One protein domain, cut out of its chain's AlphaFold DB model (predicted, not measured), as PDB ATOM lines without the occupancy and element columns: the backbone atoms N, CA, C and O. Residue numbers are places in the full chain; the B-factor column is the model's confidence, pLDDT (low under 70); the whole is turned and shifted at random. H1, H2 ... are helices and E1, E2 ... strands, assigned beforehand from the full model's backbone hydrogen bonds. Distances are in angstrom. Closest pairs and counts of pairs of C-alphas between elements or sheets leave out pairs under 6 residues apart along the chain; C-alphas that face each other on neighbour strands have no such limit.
ATOM      1  N   ILE A   6      43.472  10.260  12.376       91.12
ATOM      2  CA  ILE A   6      43.391  11.659  11.949       91.12
ATOM      3  C   ILE A   6      42.274  11.779  10.927       91.12
ATOM      4  O   ILE A   6      42.241  11.016   9.960       91.12
ATOM      5  N   ARG A   7      41.374  12.739  11.132       89.69
ATOM      6  CA  ARG A   7      40.341  13.103  10.158       89.69
ATOM      7  C   ARG A   7      40.563  14.525   9.681       89.69
ATOM      8  O   ARG A   7      40.760  15.428  10.488       89.69
ATOM      9  N   ILE A   8      40.533  14.708   8.373       88.19
ATOM     10  CA  ILE A   8      40.823  15.985   7.738       88.19
ATOM     11  C   ILE A   8      39.620  16.381   6.915       88.19
ATOM     12  O   ILE A   8      39.227  15.636   6.025       88.19
ATOM     13  N   PHE A   9      39.075  17.555   7.207       86.00
ATOM     14  CA  PHE A   9      38.045  18.186   6.395       86.00
ATOM     15  C   PHE A   9      38.704  19.249   5.526       86.00
ATOM     16  O   PHE A   9      39.134  20.293   6.029       86.00
ATOM     17  N   ALA A  10      38.839  18.956   4.233       83.44
ATOM     18  CA  ALA A  10      39.571  19.790   3.292       83.44
ATOM     19  C   ALA A  10      38.625  20.528   2.336       83.44
ATOM     20  O   ALA A  10      37.701  19.957   1.773       83.44
ATOM     21  N   GLY A  11      38.854  21.823   2.124       80.06
ATOM     22  CA  GLY A  11      38.069  22.595   1.158       80.06
ATOM     23  C   GLY A  11      38.224  24.104   1.325       80.06
ATOM     24  O   GLY A  11      38.614  24.558   2.403       80.06
ATOM     25  N   PRO A  12      37.915  24.906   0.294       78.94
ATOM     26  CA  PRO A  12      38.045  26.361   0.352       78.94
ATOM     27  C   PRO A  12      37.107  26.994   1.392       78.94
ATOM     28  O   PRO A  12      36.160  26.368   1.877       78.94
ATOM     29  N   ASN A  13      37.361  28.249   1.762       77.06
ATOM     30  CA  ASN A  13      36.455  28.996   2.640       77.06
ATOM     31  C   ASN A  13      35.048  29.054   2.024       77.06
ATOM     32  O   ASN A  13      34.902  29.212   0.816       77.06
ATOM     33  N   GLY A  14      34.015  28.867   2.850       74.94
ATOM     34  CA  GLY A  14      32.625  28.808   2.384       74.94
ATOM     35  C   GLY A  14      32.176  27.466   1.784       74.94
ATOM     36  O   GLY A  14      31.004  27.329   1.459       74.94
ATOM     37  N   SER A  15      33.036  26.441   1.703       77.00
ATOM     38  CA  SER A  15      32.673  25.128   1.130       77.00
ATOM     39  C   SER A  15      31.761  24.253   2.005       77.00
ATOM     40  O   SER A  15      31.485  23.110   1.653       77.00
ATOM     41  N   GLY A  16      31.327  24.742   3.171       76.69
ATOM     42  CA  GLY A  16      30.418  24.016   4.063       76.69
ATOM     43  C   GLY A  16      31.066  23.024   5.039       76.69
ATOM     44  O   GLY A  16      30.325  22.325   5.726       76.69
ATOM     45  N   LYS A  17      32.404  22.983   5.172       80.25
ATOM     46  CA  LYS A  17      33.129  22.088   6.115       80.25
ATOM     47  C   LYS A  17      32.568  22.143   7.535       80.25
ATOM     48  O   LYS A  17      32.151  21.125   8.080       80.25
ATOM     49  N   SER A  18      32.443  23.348   8.084       72.50
ATOM     50  CA  SER A  18      31.949  23.543   9.448       72.50
ATOM     51  C   SER A  18      30.468  23.174   9.588       72.50
ATOM     52  O   SER A  18      30.026  22.789  10.666       72.50
ATOM     53  N   THR A  19      29.693  23.227   8.497       75.50
ATOM     54  CA  THR A  19      28.311  22.722   8.461       75.50
ATOM     55  C   THR A  19      28.268  21.200   8.467       75.50
ATOM     56  O   THR A  19      27.486  20.632   9.222       75.50
ATOM     57  N   PHE A  20      29.131  20.539   7.693       71.44
ATOM     58  CA  PHE A  20      29.264  19.084   7.711       71.44
ATOM     59  C   PHE A  20      29.733  18.578   9.082       71.44
ATOM     60  O   PHE A  20      29.172  17.619   9.604       71.44
ATOM     61  N   ASN A  21      30.678  19.273   9.724       66.75
ATOM     62  CA  ASN A  21      31.176  18.924  11.058       66.75
ATOM     63  C   ASN A  21      30.082  18.901  12.128       66.75
ATOM     64  O   ASN A  21      30.100  18.021  12.984       66.75
ATOM     65  N   ARG A  22      29.077  19.786  12.045       70.62
ATOM     66  CA  ARG A  22      27.913  19.753  12.954       70.62
ATOM     67  C   ARG A  22      27.063  18.486  12.815       70.62
ATOM     68  O   ARG A  22      26.304  18.171  13.725       70.62
ATOM     69  N   LEU A  23      27.170  17.778  11.691       73.06
ATOM     70  CA  LEU A  23      26.460  16.525  11.428       73.06
ATOM     71  C   LEU A  23      27.279  15.293  11.839       73.06
ATOM     72  O   LEU A  23      26.728  14.196  11.928       73.06
ATOM     73  N   VAL A  24      28.582  15.452  12.100       70.00
ATOM     74  CA  VAL A  24      29.448  14.365  12.564       70.00
ATOM     75  C   VAL A  24      29.252  14.182  14.074       70.00
ATOM     76  O   VAL A  24      29.419  15.137  14.832       70.00
ATOM     77  N   PRO A  25      28.936  12.966  14.555       70.25
ATOM     78  CA  PRO A  25      28.811  12.701  15.984       70.25
ATOM     79  C   PRO A  25      30.046  13.151  16.780       70.25
ATOM     80  O   PRO A  25      31.169  12.785  16.438       70.25
ATOM     81  N   ALA A  26      29.845  13.881  17.884       69.38
ATOM     82  CA  ALA A  26      30.933  14.465  18.685       69.38
ATOM     83  C   ALA A  26      31.986  13.434  19.143       69.38
ATOM     84  O   ALA A  26      33.186  13.704  19.124       69.38
ATOM     85  N   HIS A  27      31.554  12.209  19.461       67.69
ATOM     86  CA  HIS A  27      32.450  11.112  19.841       67.69
ATOM     87  C   HIS A  27      33.386  10.648  18.705       67.69
ATOM     88  O   HIS A  27      34.392   9.993  18.969       67.69
ATOM     89  N   LEU A  28      33.078  10.971  17.443       64.75
ATOM     90  CA  LEU A  28      33.922  10.672  16.281       64.75
ATOM     91  C   LEU A  28      34.907  11.797  15.953       64.75
ATOM     92  O   LEU A  28      35.933  11.516  15.327       64.75
ATOM     93  N   LEU A  29      34.613  13.033  16.367       70.75
ATOM     94  CA  LEU A  29      35.472  14.195  16.129       70.75
ATOM     95  C   LEU A  29      36.696  14.193  17.053       70.75
ATOM     96  O   LEU A  29      37.783  14.570  16.614       70.75
ATOM     97  N   GLY A  30      36.556  13.691  18.285       81.44
ATOM     98  CA  GLY A  30      37.642  13.717  19.266       81.44
ATOM     99  C   GLY A  30      38.110  15.152  19.515       81.44
ATOM    100  O   GLY A  30      37.286  16.060  19.609       81.44
ATOM    101  N   ASN A  31      39.426  15.366  19.570       88.06
ATOM    102  CA  ASN A  31      39.989  16.715  19.593       88.06
ATOM    103  C   ASN A  31      39.779  17.385  18.230       88.06
ATOM    104  O   ASN A  31      40.397  16.986  17.243       88.06
ATOM    105  N   TYR A  32      38.907  18.388  18.174       90.31
ATOM    106  CA  TYR A  32      38.615  19.141  16.960       90.31
ATOM    107  C   TYR A  32      39.423  20.443  16.912       90.31
ATOM    108  O   TYR A  32      39.441  21.212  17.874       90.31
ATOM    109  N   ILE A  33      40.114  20.680  15.797       92.38
ATOM    110  CA  ILE A  33      41.061  21.786  15.637       92.38
ATOM    111  C   ILE A  33      40.651  22.619  14.426       92.38
ATOM    112  O   ILE A  33      40.729  22.166  13.280       92.38
ATOM    113  N   ASN A  34      40.256  23.859  14.688       90.44
ATOM    114  CA  ASN A  34      39.954  24.855  13.674       90.44
ATOM    115  C   ASN A  34      40.637  26.180  14.076       90.44
ATOM    116  O   ASN A  34      40.435  26.635  15.204       90.44
ATOM    117  N   PRO A  35      41.454  26.786  13.194       91.12
ATOM    118  CA  PRO A  35      42.189  28.007  13.520       91.12
ATOM    119  C   PRO A  35      41.273  29.200  13.815       91.12
ATOM    120  O   PRO A  35      41.577  29.959  14.728       91.12
ATOM    121  N   ASP A  36      40.140  29.334  13.123       90.75
ATOM    122  CA  ASP A  36      39.183  30.428  13.340       90.75
ATOM    123  C   ASP A  36      38.478  30.284  14.700       90.75
ATOM    124  O   ASP A  36      38.192  31.271  15.381       90.75
ATOM    125  N   ASP A  37      38.204  29.044  15.122       92.81
ATOM    126  CA  ASP A  37      37.623  28.750  16.438       92.81
ATOM    127  C   ASP A  37      38.618  29.042  17.566       92.81
ATOM    128  O   ASP A  37      38.242  29.624  18.585       92.81
ATOM    129  N   ILE A  38      39.889  28.681  17.369       95.12
ATOM    130  CA  ILE A  38      40.979  28.981  18.304       95.12
ATOM    131  C   ILE A  38      41.183  30.494  18.418       95.12
ATOM    132  O   ILE A  38      41.242  31.014  19.530       95.12
ATOM    133  N   GLU A  39      41.242  31.208  17.289       96.69
ATOM    134  CA  GLU A  39      41.385  32.665  17.262       96.69
ATOM    135  C   GLU A  39      40.255  33.348  18.034       96.69
ATOM    136  O   GLU A  39      40.511  34.184  18.899       96.69
ATOM    137  N   ARG A  40      39.004  32.965  17.757       96.31
ATOM    138  CA  ARG A  40      37.828  33.520  18.432       96.31
ATOM    139  C   ARG A  40      37.834  33.227  19.931       96.31
ATOM    140  O   ARG A  40      37.660  34.146  20.717       96.31
ATOM    141  N   SER A  41      38.107  31.983  20.326       96.38
ATOM    142  CA  SER A  41      38.189  31.605  21.742       96.38
ATOM    143  C   SER A  41      39.236  32.431  22.495       96.38
ATOM    144  O   SER A  41      38.975  32.924  23.591       96.38
ATOM    145  N   ILE A  42      40.410  32.647  21.895       97.62
ATOM    146  CA  ILE A  42      41.481  33.446  22.504       97.62
ATOM    147  C   ILE A  42      41.114  34.934  22.536       97.62
ATOM    148  O   ILE A  42      41.426  35.598  23.520       97.62
ATOM    149  N   LYS A  43      40.419  35.464  21.521       96.81
ATOM    150  CA  LYS A  43      39.878  36.835  21.552       96.81
ATOM    151  C   LYS A  43      38.866  37.035  22.682       96.81
ATOM    152  O   LYS A  43      38.891  38.074  23.329       96.81
ATOM    153  N   ASP A  44      38.027  36.034  22.940       96.31
ATOM    154  CA  ASP A  44      36.982  36.106  23.964       96.31
ATOM    155  C   ASP A  44      37.535  35.912  25.389       96.31
ATOM    156  O   ASP A  44      37.053  36.528  26.339       96.31
ATOM    157  N   THR A  45      38.539  35.046  25.556       96.50
ATOM    158  CA  THR A  45      39.041  34.624  26.880       96.50
ATOM    159  C   THR A  45      40.388  35.231  27.265       96.50
ATOM    160  O   THR A  45      40.730  35.274  28.447       96.50
ATOM    161  N   GLY A  46      41.173  35.686  26.288       97.25
ATOM    162  CA  GLY A  46      42.534  36.184  26.474       97.25
ATOM    163  C   GLY A  46      43.595  35.096  26.677       97.25
ATOM    164  O   GLY A  46      44.734  35.431  27.012       97.25
ATOM    165  N   TYR A  47      43.273  33.808  26.508       97.81
ATOM    166  CA  TYR A  47      44.251  32.729  26.662       97.81
ATOM    167  C   TYR A  47      43.947  31.491  25.812       97.81
ATOM    168  O   TYR A  47      42.814  31.222  25.424       97.81
ATOM    169  N   PHE A  48      44.983  30.690  25.574       98.19
ATOM    170  CA  PHE A  48      44.872  29.312  25.101       98.19
ATOM    171  C   PHE A  48      45.148  28.347  26.257       98.19
ATOM    172  O   PHE A  48      46.120  28.540  26.980       98.19
ATOM    173  N   ASP A  49      44.325  27.313  26.434       97.69
ATOM    174  CA  ASP A  49      44.466  26.327  27.516       97.69
ATOM    175  C   ASP A  49      44.953  24.977  26.972       97.69
ATOM    176  O   ASP A  49      44.237  24.309  26.215       97.69
ATOM    177  N   PHE A  50      46.161  24.563  27.368       97.88
ATOM    178  CA  PHE A  50      46.789  23.328  26.884       97.88
ATOM    179  C   PHE A  50      46.005  22.071  27.299       97.88
ATOM    180  O   PHE A  50      45.990  21.080  26.560       97.88
ATOM    181  N   THR A  51      45.291  22.117  28.430       96.19
ATOM    182  CA  THR A  51      44.523  20.972  28.944       96.19
ATOM    183  C   THR A  51      43.324  20.632  28.059       96.19
ATOM    184  O   THR A  51      42.917  19.471  27.989       96.19
ATOM    185  N   SER A  52      42.817  21.607  27.290       94.19
ATOM    186  CA  SER A  52      41.709  21.419  26.338       94.19
ATOM    187  C   SER A  52      42.014  20.358  25.280       94.19
ATOM    188  O   SER A  52      41.101  19.726  24.755       94.19
ATOM    189  N   TYR A  53      43.300  20.148  24.985       94.75
ATOM    190  CA  TYR A  53      43.769  19.170  24.008       94.75
ATOM    191  C   TYR A  53      44.595  18.038  24.633       94.75
ATOM    192  O   TYR A  53      44.955  17.112  23.909       94.75
ATOM    193  N   ARG A  54      44.841  18.066  25.954       95.38
ATOM    194  CA  ARG A  54      45.735  17.136  26.678       95.38
ATOM    195  C   ARG A  54      47.169  17.168  26.145       95.38
ATOM    196  O   ARG A  54      47.727  16.141  25.768       95.38
ATOM    197  N   ILE A  55      47.714  18.376  26.014       97.00
ATOM    198  CA  ILE A  55      49.059  18.626  25.473       97.00
ATOM    199  C   ILE A  55      49.921  19.478  26.416       97.00
ATOM    200  O   ILE A  55      50.896  20.091  25.979       97.00
ATOM    201  N   GLU A  56      49.579  19.529  27.705       97.44
ATOM    202  CA  GLU A  56      50.330  20.243  28.744       97.44
ATOM    203  C   GLU A  56      51.818  19.860  28.771       97.44
ATOM    204  O   GLU A  56      52.676  20.721  28.958       97.44
ATOM    205  N   ALA A  57      52.144  18.598  28.465       97.44
ATOM    206  CA  ALA A  57      53.515  18.091  28.393       97.44
ATOM    207  C   ALA A  57      54.388  18.783  27.325       97.44
ATOM    208  O   ALA A  57      55.612  18.657  27.349       97.44
ATOM    209  N   HIS A  58      53.784  19.515  26.385       97.38
ATOM    210  CA  HIS A  58      54.488  20.183  25.290       97.38
ATOM    211  C   HIS A  58      54.569  21.702  25.431       97.38
ATOM    212  O   HIS A  58      55.206  22.337  24.590       97.38
ATOM    213  N   LYS A  59      53.954  22.301  26.459       97.25
ATOM    214  CA  LYS A  59      53.823  23.762  26.580       97.25
ATOM    215  C   LYS A  59      55.153  24.509  26.503       97.25
ATOM    216  O   LYS A  59      55.227  25.525  25.826       97.25
ATOM    217  N   GLU A  60      56.216  23.963  27.088       96.38
ATOM    218  CA  GLU A  60      57.543  24.594  27.092       96.38
ATOM    219  C   GLU A  60      58.144  24.727  25.682       96.38
ATOM    220  O   GLU A  60      58.910  25.646  25.415       96.38
ATOM    221  N   ALA A  61      57.751  23.860  24.743       97.25
ATOM    222  CA  ALA A  61      58.236  23.896  23.364       97.25
ATOM    223  C   ALA A  61      57.476  24.894  22.470       97.25
ATOM    224  O   ALA A  61      57.827  25.051  21.299       97.25
ATOM    225  N   ILE A  62      56.415  25.544  22.969       97.94
ATOM    226  CA  ILE A  62      55.528  26.355  22.124       97.94
ATOM    227  C   ILE A  62      56.233  27.571  21.524       97.94
ATOM    228  O   ILE A  62      56.013  27.890  20.358       97.94
ATOM    229  N   PHE A  63      57.087  28.248  22.292       97.75
ATOM    230  CA  PHE A  63      57.728  29.474  21.832       97.75
ATOM    231  C   PHE A  63      58.732  29.203  20.721       97.75
ATOM    232  O   PHE A  63      58.696  29.890  19.703       97.75
ATOM    233  N   ASP A  64      59.573  28.186  20.889       97.81
ATOM    234  CA  ASP A  64      60.544  27.782  19.871       97.81
ATOM    235  C   ASP A  64      59.817  27.317  18.609       97.81
ATOM    236  O   ASP A  64      60.098  27.801  17.513       97.81
ATOM    237  N   PHE A  65      58.777  26.491  18.772       97.44
ATOM    238  CA  PHE A  65      57.956  26.040  17.655       97.44
ATOM    239  C   PHE A  65      57.332  27.202  16.873       97.44
ATOM    240  O   PHE A  65      57.407  27.234  15.645       97.44
ATOM    241  N   LEU A  66      56.698  28.159  17.561       97.31
ATOM    242  CA  LEU A  66      56.056  29.298  16.907       97.31
ATOM    243  C   LEU A  66      57.092  30.230  16.266       97.31
ATOM    244  O   LEU A  66      56.866  30.703  15.153       97.31
ATOM    245  N   ARG A  67      58.240  30.458  16.917       97.06
ATOM    246  CA  ARG A  67      59.314  31.278  16.346       97.06
ATOM    247  C   ARG A  67      59.879  30.666  15.076       97.06
ATOM    248  O   ARG A  67      60.111  31.395  14.123       97.06
ATOM    249  N   GLU A  68      60.048  29.353  15.015       96.19
ATOM    250  CA  GLU A  68      60.576  28.659  13.835       96.19
ATOM    251  C   GLU A  68      59.511  28.384  12.758       96.19
ATOM    252  O   GLU A  68      59.835  27.959  11.647       96.19
ATOM    253  N   HIS A  69      58.230  28.643  13.046       94.88
ATOM    254  CA  HIS A  69      57.138  28.261  12.160       94.88
ATOM    255  C   HIS A  69      57.200  29.006  10.803       94.88
ATOM    256  O   HIS A  69      57.118  30.242  10.776       94.88
ATOM    257  N   PRO A  70      57.226  28.299   9.647       92.69
ATOM    258  CA  PRO A  70      57.409  28.912   8.323       92.69
ATOM    259  C   PRO A  70      56.380  29.986   7.961       92.69
ATOM    260  O   PRO A  70      56.684  30.918   7.216       92.69
ATOM    261  N   LEU A  71      55.148  29.863   8.470       91.94
ATOM    262  CA  LEU A  71      54.122  30.892   8.293       91.94
ATOM    263  C   LEU A  71      54.504  32.187   9.014       91.94
ATOM    264  O   LEU A  71      54.471  33.242   8.397       91.94
ATOM    265  N   LEU A  72      54.898  32.120  10.290       95.44
ATOM    266  CA  LEU A  72      55.181  33.317  11.086       95.44
ATOM    267  C   LEU A  72      56.461  34.014  10.618       95.44
ATOM    268  O   LEU A  72      56.502  35.239  10.576       95.44
ATOM    269  N   GLN A  73      57.438  33.255  10.119       95.62
ATOM    270  CA  GLN A  73      58.627  33.798   9.451       95.62
ATOM    271  C   GLN A  73      58.298  34.693   8.239       95.62
ATOM    272  O   GLN A  73      59.048  35.615   7.927       95.62
ATOM    273  N   LYS A  74      57.159  34.473   7.566       95.31
ATOM    274  CA  LYS A  74      56.693  35.314   6.445       95.31
ATOM    275  C   LYS A  74      55.892  36.539   6.890       95.31
ATOM    276  O   LYS A  74      55.668  37.432   6.078       95.31
ATOM    277  N   PHE A  75      55.467  36.591   8.153       96.19
ATOM    278  CA  PHE A  75      54.643  37.664   8.708       96.19
ATOM    279  C   PHE A  75      55.292  38.234   9.983       96.19
ATOM    280  O   PHE A  75      54.839  37.935  11.089       96.19
ATOM    281  N   PRO A  76      56.325  39.096   9.853       94.94
ATOM    282  CA  PRO A  76      57.094  39.611  10.991       94.94
ATOM    283  C   PRO A  76      56.252  40.318  12.056       94.94
ATOM    284  O   PRO A  76      56.547  40.210  13.240       94.94
ATOM    285  N   HIS A  77      55.174  41.002  11.657       96.56
ATOM    286  CA  HIS A  77      54.248  41.633  12.602       96.56
ATOM    287  C   HIS A  77      53.548  40.614  13.506       96.56
ATOM    288  O   HIS A  77      53.410  40.858  14.698       96.56
ATOM    289  N   SER A  78      53.132  39.473  12.953       97.31
ATOM    290  CA  SER A  78      52.519  38.381  13.715       97.31
ATOM    291  C   SER A  78      53.555  37.634  14.553       97.31
ATOM    292  O   SER A  78      53.264  37.254  15.682       97.31
ATOM    293  N   LEU A  79      54.780  37.479  14.039       97.06
ATOM    294  CA  LEU A  79      55.900  36.894  14.781       97.06
ATOM    295  C   LEU A  79      56.286  37.735  16.009       97.06
ATOM    296  O   LEU A  79      56.478  37.183  17.087       97.06
ATOM    297  N   ALA A  80      56.336  39.063  15.878       96.69
ATOM    298  CA  ALA A  80      56.671  39.971  16.978       96.69
ATOM    299  C   ALA A  80      55.668  39.911  18.146       96.69
ATOM    300  O   ALA A  80      56.009  40.240  19.278       96.69
ATOM    301  N   LYS A  81      54.431  39.446  17.911       96.44
ATOM    302  CA  LYS A  81      53.442  39.264  18.987       96.44
ATOM    303  C   LYS A  81      53.880  38.229  20.017       96.44
ATOM    304  O   LYS A  81      53.469  38.326  21.171       96.44
ATOM    305  N   LEU A  82      54.715  37.261  19.624       96.19
ATOM    306  CA  LEU A  82      55.186  36.200  20.514       96.19
ATOM    307  C   LEU A  82      55.977  36.742  21.713       96.19
ATOM    308  O   LEU A  82      55.976  36.106  22.762       96.19
ATOM    309  N   ASP A  83      56.595  37.922  21.591       96.19
ATOM    310  CA  ASP A  83      57.385  38.542  22.664       96.19
ATOM    311  C   ASP A  83      56.524  39.032  23.841       96.19
ATOM    312  O   ASP A  83      57.010  39.179  24.963       96.19
ATOM    313  N   SER A  84      55.226  39.241  23.605       96.06
ATOM    314  CA  SER A  84      54.246  39.645  24.622       96.06
ATOM    315  C   SER A  84      53.527  38.467  25.288       96.06
ATOM    316  O   SER A  84      52.784  38.671  26.255       96.06
ATOM    317  N   LEU A  85      53.710  37.249  24.769       96.62
ATOM    318  CA  LEU A  85      53.047  36.042  25.259       96.62
ATOM    319  C   LEU A  85      53.798  35.437  26.447       96.62
ATOM    320  O   LEU A  85      55.023  35.513  26.540       96.62
ATOM    321  N   LYS A  86      53.060  34.801  27.359       97.19
ATOM    322  CA  LYS A  86      53.623  34.125  28.538       97.19
ATOM    323  C   LYS A  86      52.868  32.843  28.838       97.19
ATOM    324  O   LYS A  86      51.671  32.765  28.579       97.19
ATOM    325  N   ILE A  87      53.555  31.865  29.416       97.88
ATOM    326  CA  ILE A  87      52.899  30.699  30.008       97.88
ATOM    327  C   ILE A  87      52.546  31.038  31.460       97.88
ATOM    328  O   ILE A  87      53.405  31.490  32.215       97.88
ATOM    329  N   ASP A  88      51.285  30.828  31.827       96.31
ATOM    330  CA  ASP A  88      50.760  30.932  33.190       96.31
ATOM    331  C   ASP A  88      50.065  29.611  33.549       96.31
ATOM    332  O   ASP A  88      48.971  29.304  33.065       96.31
ATOM    333  N   GLY A  89      50.750  28.769  34.328       96.62
ATOM    334  CA  GLY A  89      50.301  27.408  34.633       96.62
ATOM    335  C   GLY A  89      50.161  26.541  33.377       96.62
ATOM    336  O   GLY A  89      51.157  26.195  32.741       96.62
ATOM    337  N   GLU A  90      48.921  26.181  33.034       97.69
ATOM    338  CA  GLU A  90      48.562  25.404  31.833       97.69
ATOM    339  C   GLU A  90      47.931  26.266  30.732       97.69
ATOM    340  O   GLU A  90      47.169  25.776  29.893       97.69
ATOM    341  N   ARG A  91      48.232  27.568  30.723       98.19
ATOM    342  CA  ARG A  91      47.696  28.513  29.741       98.19
ATOM    343  C   ARG A  91      48.793  29.308  29.057       98.19
ATOM    344  O   ARG A  91      49.743  29.742  29.699       98.19
ATOM    345  N   LEU A  92      48.631  29.550  27.761       98.19
ATOM    346  CA  LEU A  92      49.356  30.585  27.029       98.19
ATOM    347  C   LEU A  92      48.521  31.869  27.070       98.19
ATOM    348  O   LEU A  92      47.437  31.930  26.490       98.19
ATOM    349  N   SER A  93      49.015  32.877  27.779       97.94
ATOM    350  CA  SER A  93      48.351  34.161  27.982       97.94
ATOM    351  C   SER A  93      48.601  35.125  26.821       97.94
ATOM    352  O   SER A  93      49.746  35.353  26.423       97.94
ATOM    353  N   PHE A  94      47.513  35.733  26.343       96.62
ATOM    354  CA  PHE A  94      47.473  36.806  25.347       96.62
ATOM    355  C   PHE A  94      47.133  38.166  25.988       96.62
ATOM    356  O   PHE A  94      46.714  39.096  25.310       96.62
ATOM    357  N   SER A  95      47.332  38.341  27.300       90.44
ATOM    358  CA  SER A  95      46.922  39.570  28.006       90.44
ATOM    359  C   SER A  95      47.585  40.863  27.499       90.44
ATOM    360  O   SER A  95      47.066  41.941  27.761       90.44
ATOM    361  N   ASN A  96      48.716  40.772  26.787       92.44
ATOM    362  CA  ASN A  96      49.480  41.925  26.289       92.44
ATOM    363  C   ASN A  96      49.568  41.989  24.752       92.44
ATOM    364  O   ASN A  96      50.405  42.716  24.214       92.44
ATOM    365  N   THR A  97      48.778  41.190  24.028       94.94
ATOM    366  CA  THR A  97      48.735  41.227  22.560       94.94
ATOM    367  C   THR A  97      47.482  40.551  22.021       94.94
ATOM    368  O   THR A  97      47.044  39.529  22.540       94.94
ATOM    369  N   GLU A  98      46.917  41.076  20.940       93.75
ATOM    370  CA  GLU A  98      45.787  40.428  20.280       93.75
ATOM    371  C   GLU A  98      46.258  39.325  19.333       93.75
ATOM    372  O   GLU A  98      47.110  39.540  18.459       93.75
ATOM    373  N   ILE A  99      45.645  38.149  19.448       97.00
ATOM    374  CA  ILE A  99      45.830  37.080  18.470       97.00
ATOM    375  C   ILE A  99      45.359  37.516  17.072       97.00
ATOM    376  O   ILE A  99      44.393  38.264  16.918       97.00
ATOM    377  N   ASP A 100      46.045  37.022  16.042       95.75
ATOM    378  CA  ASP A 100      45.585  37.072  14.653       95.75
ATOM    379  C   ASP A 100      45.507  35.671  14.035       95.75
ATOM    380  O   ASP A 100      45.952  34.676  14.616       95.75
ATOM    381  N   SER A 101      44.973  35.619  12.818       94.81
ATOM    382  CA  SER A 101      44.772  34.384  12.066       94.81
ATOM    383  C   SER A 101      46.072  33.643  11.728       94.81
ATOM    384  O   SER A 101      46.056  32.415  11.596       94.81
ATOM    385  N   TYR A 102      47.217  34.330  11.629       95.44
ATOM    386  CA  TYR A 102      48.511  33.691  11.380       95.44
ATOM    387  C   TYR A 102      49.037  32.989  12.633       95.44
ATOM    388  O   TYR A 102      49.445  31.827  12.552       95.44
ATOM    389  N   VAL A 103      48.969  33.649  13.793       96.94
ATOM    390  CA  VAL A 103      49.315  33.044  15.089       96.94
ATOM    391  C   VAL A 103      48.367  31.885  15.399       96.94
ATOM    392  O   VAL A 103      48.833  30.807  15.760       96.94
ATOM    393  N   ALA A 104      47.060  32.041  15.170       96.38
ATOM    394  CA  ALA A 104      46.082  30.968  15.363       96.38
ATOM    395  C   ALA A 104      46.329  29.762  14.436       96.38
ATOM    396  O   ALA A 104      46.215  28.605  14.853       96.38
ATOM    397  N   SER A 105      46.732  30.013  13.187       94.12
ATOM    398  CA  SER A 105      47.102  28.962  12.231       94.12
ATOM    399  C   SER A 105      48.359  28.199  12.657       94.12
ATOM    400  O   SER A 105      48.382  26.969  12.568       94.12
ATOM    401  N   ALA A 106      49.387  28.902  13.141       95.62
ATOM    402  CA  ALA A 106      50.611  28.287  13.654       95.62
ATOM    403  C   ALA A 106      50.355  27.511  14.957       95.62
ATOM    404  O   ALA A 106      50.811  26.377  15.105       95.62
ATOM    405  N   LEU A 107      49.539  28.064  15.861       97.06
ATOM    406  CA  LEU A 107      49.103  27.395  17.086       97.06
ATOM    407  C   LEU A 107      48.312  26.118  16.778       97.06
ATOM    408  O   LEU A 107      48.526  25.081  17.400       97.06
ATOM    409  N   SER A 108      47.459  26.147  15.754       95.19
ATOM    410  CA  SER A 108      46.765  24.949  15.274       95.19
ATOM    411  C   SER A 108      47.737  23.861  14.806       95.19
ATOM    412  O   SER A 108      47.454  22.680  14.993       95.19
ATOM    413  N   ASP A 109      48.876  24.222  14.201       94.50
ATOM    414  CA  ASP A 109      49.897  23.242  13.812       94.50
ATOM    415  C   ASP A 109      50.641  22.661  15.009       94.50
ATOM    416  O   ASP A 109      50.818  21.442  15.089       94.50
ATOM    417  N   PHE A 110      50.979  23.513  15.977       96.88
ATOM    418  CA  PHE A 110      51.548  23.085  17.250       96.88
ATOM    419  C   PHE A 110      50.655  22.038  17.930       96.88
ATOM    420  O   PHE A 110      51.131  20.964  18.295       96.88
ATOM    421  N   ILE A 111      49.344  22.298  18.026       96.75
ATOM    422  CA  ILE A 111      48.376  21.364  18.620       96.75
ATOM    423  C   ILE A 111      48.387  20.025  17.873       96.75
ATOM    424  O   ILE A 111      48.497  18.975  18.501       96.75
ATOM    425  N   ARG A 112      48.314  20.038  16.534       95.12
ATOM    426  CA  ARG A 112      48.299  18.802  15.727       95.12
ATOM    427  C   ARG A 112      49.548  17.954  15.948       95.12
ATOM    428  O   ARG A 112      49.427  16.748  16.143       95.12
ATOM    429  N   ARG A 113      50.736  18.562  15.944       94.75
ATOM    430  CA  ARG A 113      52.006  17.842  16.145       94.75
ATOM    431  C   ARG A 113      52.153  17.315  17.567       94.75
ATOM    432  O   ARG A 113      52.589  16.184  17.757       94.75
ATOM    433  N   SER A 114      51.727  18.093  18.555       95.94
ATOM    434  CA  SER A 114      51.654  17.660  19.952       95.94
ATOM    435  C   SER A 114      50.738  16.438  20.114       95.94
ATOM    436  O   SER A 114      51.134  15.436  20.698       95.94
ATOM    437  N   LEU A 115      49.563  16.435  19.482       94.62
ATOM    438  CA  LEU A 115      48.658  15.277  19.501       94.62
ATOM    439  C   LEU A 115      49.237  14.046  18.793       94.62
ATOM    440  O   LEU A 115      49.016  12.921  19.247       94.62
ATOM    441  N   ILE A 116      50.002  14.235  17.709       92.88
ATOM    442  CA  ILE A 116      50.731  13.142  17.046       92.88
ATOM    443  C   ILE A 116      51.704  12.479  18.029       92.88
ATOM    444  O   ILE A 116      51.661  11.250  18.152       92.88
ATOM    445  N   LYS A 117      52.502  13.270  18.761       92.62
ATOM    446  CA  LYS A 117      53.452  12.785  19.780       92.62
ATOM    447  C   LYS A 117      52.753  12.009  20.900       92.62
ATOM    448  O   LYS A 117      53.187  10.910  21.229       92.62
ATOM    449  N   GLU A 118      51.617  12.513  21.379       92.56
ATOM    450  CA  GLU A 118      50.797  11.860  22.413       92.56
ATOM    451  C   GLU A 118      49.971  10.663  21.899       92.56
ATOM    452  O   GLU A 118      49.274   9.988  22.657       92.56
ATOM    453  N   ARG A 119      50.022  10.365  20.592       91.88
ATOM    454  CA  ARG A 119      49.203   9.326  19.936       91.88
ATOM    455  C   ARG A 119      47.687   9.505  20.147       91.88
ATOM    456  O   ARG A 119      46.933   8.525  20.131       91.88
ATOM    457  N   ILE A 120      47.220  10.745  20.304       91.62
ATOM    458  CA  ILE A 120      45.808  11.086  20.513       91.62
ATOM    459  C   ILE A 120      45.103  11.278  19.164       91.62
ATOM    460  O   ILE A 120      45.579  11.983  18.284       91.62
ATOM    461  N   SER A 121      43.923  10.673  18.989       92.12
ATOM    462  CA  SER A 121      43.125  10.860  17.765       92.12
ATOM    463  C   SER A 121      42.513  12.261  17.699       92.12
ATOM    464  O   SER A 121      41.958  12.738  18.689       92.12
ATOM    465  N   PHE A 122      42.543  12.884  16.522       92.19
ATOM    466  CA  PHE A 122      42.033  14.241  16.334       92.19
ATOM    467  C   PHE A 122      41.452  14.472  14.940       92.19
ATOM    468  O   PHE A 122      41.651  13.695  14.001       92.19
ATOM    469  N   THR A 123      40.720  15.570  14.825       91.69
ATOM    470  CA  THR A 123      40.078  16.041  13.606       91.69
ATOM    471  C   THR A 123      40.460  17.491  13.368       91.69
ATOM    472  O   THR A 123      40.511  18.270  14.317       91.69
ATOM    473  N   PHE A 124      40.707  17.888  12.123       90.19
ATOM    474  CA  PHE A 124      40.968  19.294  11.821       90.19
ATOM    475  C   PHE A 124      40.432  19.741  10.463       90.19
ATOM    476  O   PHE A 124      40.313  18.947   9.525       90.19
ATOM    477  N   GLU A 125      40.126  21.035  10.367       85.56
ATOM    478  CA  GLU A 125      39.770  21.700   9.111       85.56
ATOM    479  C   GLU A 125      40.994  22.331   8.438       85.56
ATOM    480  O   GLU A 125      41.923  22.814   9.088       85.56
ATOM    481  N   THR A 126      40.997  22.344   7.104       81.31
ATOM    482  CA  THR A 126      42.060  22.976   6.319       81.31
ATOM    483  C   THR A 126      41.590  23.387   4.923       81.31
ATOM    484  O   THR A 126      40.773  22.722   4.294       81.31
ATOM    485  N   VAL A 127      42.174  24.461   4.391       76.31
ATOM    486  CA  VAL A 127      42.003  24.886   2.989       76.31
ATOM    487  C   VAL A 127      42.996  24.229   2.014       76.31
ATOM    488  O   VAL A 127      42.968  24.528   0.829       76.31
ATOM    489  N   MET A 128      43.896  23.350   2.483       65.31
ATOM    490  CA  MET A 128      44.935  22.667   1.674       65.31
ATOM    491  C   MET A 128      45.793  23.594   0.783       65.31
ATOM    492  O   MET A 128      46.281  23.201  -0.266       65.31
ATOM    493  N   SER A 129      46.037  24.827   1.227       64.56
ATOM    494  CA  SER A 129      46.752  25.859   0.456       64.56
ATOM    495  C   SER A 129      48.289  25.824   0.518       64.56
ATOM    496  O   SER A 129      48.931  26.723  -0.020       64.56
ATOM    497  N   SER A 130      48.907  24.859   1.210       62.34
ATOM    498  CA  SER A 130      50.363  24.853   1.431       62.34
ATOM    499  C   SER A 130      50.952  23.445   1.526       62.34
ATOM    500  O   SER A 130      50.293  22.519   2.004       62.34
ATOM    501  N   SER A 131      52.214  23.311   1.103       60.69
ATOM    502  CA  SER A 131      53.016  22.076   1.124       60.69
ATOM    503  C   SER A 131      53.172  21.472   2.519       60.69
ATOM    504  O   SER A 131      53.207  20.253   2.657       60.69
ATOM    505  N   ASP A 132      53.193  22.308   3.556       61.97
ATOM    506  CA  ASP A 132      53.453  21.905   4.947       61.97
ATOM    507  C   ASP A 132      52.421  20.893   5.476       61.97
ATOM    508  O   ASP A 132      52.690  20.110   6.386       61.97
ATOM    509  N   LYS A 133      51.237  20.844   4.853       68.00
ATOM    510  CA  LYS A 133      50.168  19.905   5.216       68.00
ATOM    511  C   LYS A 133      50.426  18.483   4.716       68.00
ATOM    512  O   LYS A 133      49.949  17.532   5.329       68.00
ATOM    513  N   VAL A 134      51.217  18.326   3.654       69.44
ATOM    514  CA  VAL A 134      51.686  17.012   3.183       69.44
ATOM    515  C   VAL A 134      52.704  16.436   4.169       69.44
ATOM    516  O   VAL A 134      52.656  15.245   4.474       69.44
ATOM    517  N   SER A 135      53.565  17.278   4.747       75.06
ATOM    518  CA  SER A 135      54.534  16.863   5.769       75.06
ATOM    519  C   SER A 135      53.854  16.341   7.037       75.06
ATOM    520  O   SER A 135      54.268  15.312   7.563       75.06
ATOM    521  N   LEU A 136      52.764  16.978   7.478       78.94
ATOM    522  CA  LEU A 136      51.962  16.494   8.610       78.94
ATOM    523  C   LEU A 136      51.369  15.097   8.345       78.94
ATOM    524  O   LEU A 136      51.354  14.243   9.231       78.94
ATOM    525  N   LEU A 137      50.887  14.847   7.123       80.88
ATOM    526  CA  LEU A 137      50.348  13.542   6.729       80.88
ATOM    527  C   LEU A 137      51.417  12.446   6.729       80.88
ATOM    528  O   LEU A 137      51.154  11.335   7.192       80.88
ATOM    529  N   ALA A 138      52.616  12.770   6.241       80.75
ATOM    530  CA  ALA A 138      53.765  11.876   6.300       80.75
ATOM    531  C   ALA A 138      54.163  11.559   7.753       80.75
ATOM    532  O   ALA A 138      54.308  10.385   8.093       80.75
ATOM    533  N   GLU A 139      54.260  12.572   8.620       83.12
ATOM    534  CA  GLU A 139      54.575  12.413  10.051       83.12
ATOM    535  C   GLU A 139      53.547  11.518  10.765       83.12
ATOM    536  O   GLU A 139      53.902  10.590  11.499       83.12
ATOM    537  N   ALA A 140      52.259  11.737  10.495       84.44
ATOM    538  CA  ALA A 140      51.181  10.924  11.041       84.44
ATOM    539  C   ALA A 140      51.257   9.463  10.580       84.44
ATOM    540  O   ALA A 140      51.111   8.544  11.392       84.44
ATOM    541  N   HIS A 141      51.499   9.236   9.287       83.88
ATOM    542  CA  HIS A 141      51.623   7.889   8.735       83.88
ATOM    543  C   HIS A 141      52.821   7.142   9.335       83.88
ATOM    544  O   HIS A 141      52.665   6.005   9.779       83.88
ATOM    545  N   GLN A 142      53.981   7.799   9.440       86.06
ATOM    546  CA  GLN A 142      55.176   7.256  10.102       86.06
ATOM    547  C   GLN A 142      54.924   6.948  11.582       86.06
ATOM    548  O   GLN A 142      55.396   5.941  12.104       86.06
ATOM    549  N   SER A 143      54.103   7.765  12.241       86.00
ATOM    550  CA  SER A 143      53.667   7.536  13.616       86.00
ATOM    551  C   SER A 143      52.587   6.451  13.731       86.00
ATOM    552  O   SER A 143      52.122   6.177  14.832       86.00
ATOM    553  N   GLY A 144      52.165   5.792  12.646       88.94
ATOM    554  CA  GLY A 144      51.196   4.690  12.671       88.94
ATOM    555  C   GLY A 144      49.737   5.128  12.831       88.94
ATOM    556  O   GLY A 144      48.917   4.361  13.344       88.94
ATOM    557  N   TYR A 145      49.400   6.358  12.435       91.44
ATOM    558  CA  TYR A 145      48.015   6.816  12.368       91.44
ATOM    559  C   TYR A 145      47.299   6.289  11.128       91.44
ATOM    560  O   TYR A 145      47.866   6.191  10.038       91.44
ATOM    561  N   ARG A 146      45.992   6.054  11.271       90.12
ATOM    562  CA  ARG A 146      45.093   5.913  10.126       90.12
ATOM    563  C   ARG A 146      44.519   7.281   9.756       90.12
ATOM    564  O   ARG A 146      43.822   7.896  10.562       90.12
ATOM    565  N   VAL A 147      44.815   7.740   8.544       88.31
ATOM    566  CA  VAL A 147      44.411   9.053   8.027       88.31
ATOM    567  C   VAL A 147      43.152   8.923   7.169       88.31
ATOM    568  O   VAL A 147      43.065   8.029   6.329       88.31
ATOM    569  N   TYR A 148      42.200   9.833   7.365       87.25
ATOM    570  CA  TYR A 148      40.995   9.992   6.552       87.25
ATOM    571  C   TYR A 148      40.912  11.435   6.054       87.25
ATOM    572  O   TYR A 148      41.042  12.363   6.851       87.25
ATOM    573  N   VAL A 149      40.680  11.615   4.756       83.81
ATOM    574  CA  VAL A 149      40.467  12.927   4.132       83.81
ATOM    575  C   VAL A 149      39.056  12.946   3.554       83.81
ATOM    576  O   VAL A 149      38.682  12.007   2.851       83.81
ATOM    577  N   TYR A 150      38.299  13.985   3.898       78.62
ATOM    578  CA  TYR A 150      36.925  14.245   3.473       78.62
ATOM    579  C   TYR A 150      36.846  15.576   2.729       78.62
ATOM    580  O   TYR A 150      37.544  16.531   3.159       78.62
TER     581      TYR A 150
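What this domain is: This is residues 6 to 150 of the 150 residues of the protein "Zeta toxin" of Pseudomonas fluorescens (UniProt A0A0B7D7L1). The long helix H8 runs through the middle, between a four-stranded sheet, with H8 and H9 over one face and short H1 over the other, and a cluster of helices H3, H5, H6 and H7 with a small three-stranded sheet. The 145 printed residues run E1 H1 H2 E2 H3 E3 H4 H5 H6 H7 E4 E5 H8 E6 H9 E7, a mixed class. The sheets are parallel, in order E2 E6 E1 E7, and antiparallel, in order E3 E5 E4. The whole is compact, with a radius of gyration of the C-alphas of 14.8 A and spans of 37 by 32 by 29 A; residues 22 to 27 stick out.

How they stand to each other: E1, residues 6 to 10, is parallel to E6, residues 122 to 126, and E7, residues 146 to 149; N 7 and O 122 are 3.0 A apart, N 8 and O 148 2.8 A. H1, residues 17 to 21, is over E6 at a height over the sheet of 9.5 A. H2, residues 26 to 29, only grazes this sheet. E2, residues 31 to 33, is parallel to E6, with N 33 and O 123 2.9 A apart. E1, H1, H2, E2 and E6, H9, residues 132 to 142, E7 are split strand-helix-strand units, each with another strand between its two, and right-handed crossovers. The hub H8, residues 101 to 117, is on the opposite face from H1, at a height over the sheet of 9.8 A. H3, residues 35 to 45, touches H8, about perpendicular at 74 degrees; their closest C-alphas, Pro 35 and Ser 105, are 5.2 A apart. H4, residues 50 to 53, only grazes the parallel sheet. H5, residues 56 to 68, touches H8 at a steep tilt of 48 degrees, opposite ways, closest at C-alphas 66 and 106, 6.4 A. H6, residues 70 to 73, touches H8; H7, residues 76 to 84, only just touches it, only at their ends, with 3 pairs of C-alphas within 8 A. E5, residues 91 to 93, forms a hairpin with E4, residues 86 to 88, N 88 to O 91 2.8 A, and is antiparallel to E3, residues 47 to 49, N 48 to O 92 2.9 A. Every O i to N i+4 pair is within hydrogen-bond range in H1, H3, H8 and H9, but 4 of 9 in H5 and 1 of 5 in H7, where 7 of 10 and 5 of 6 O i to N i+3 pairs are.

Where its parts are: E1 begins at C-alpha 6 (43.391, 11.659, 11.949). H8 spans 24.5 A, H5 20.0 A, H9 15.6 A and H3 15.2 A. E7 ends at C-alpha 149 (40.467, 12.927, 4.132).

The domain as a whole: The farthest C-alphas, Asn 96 and Arg 146, are 39.7 A apart. The printed part has no cut and no long link. The mean pLDDT of the printed part is 89.1; residue 21, residues 26 to 28 and residues 128 to 134 are under 70.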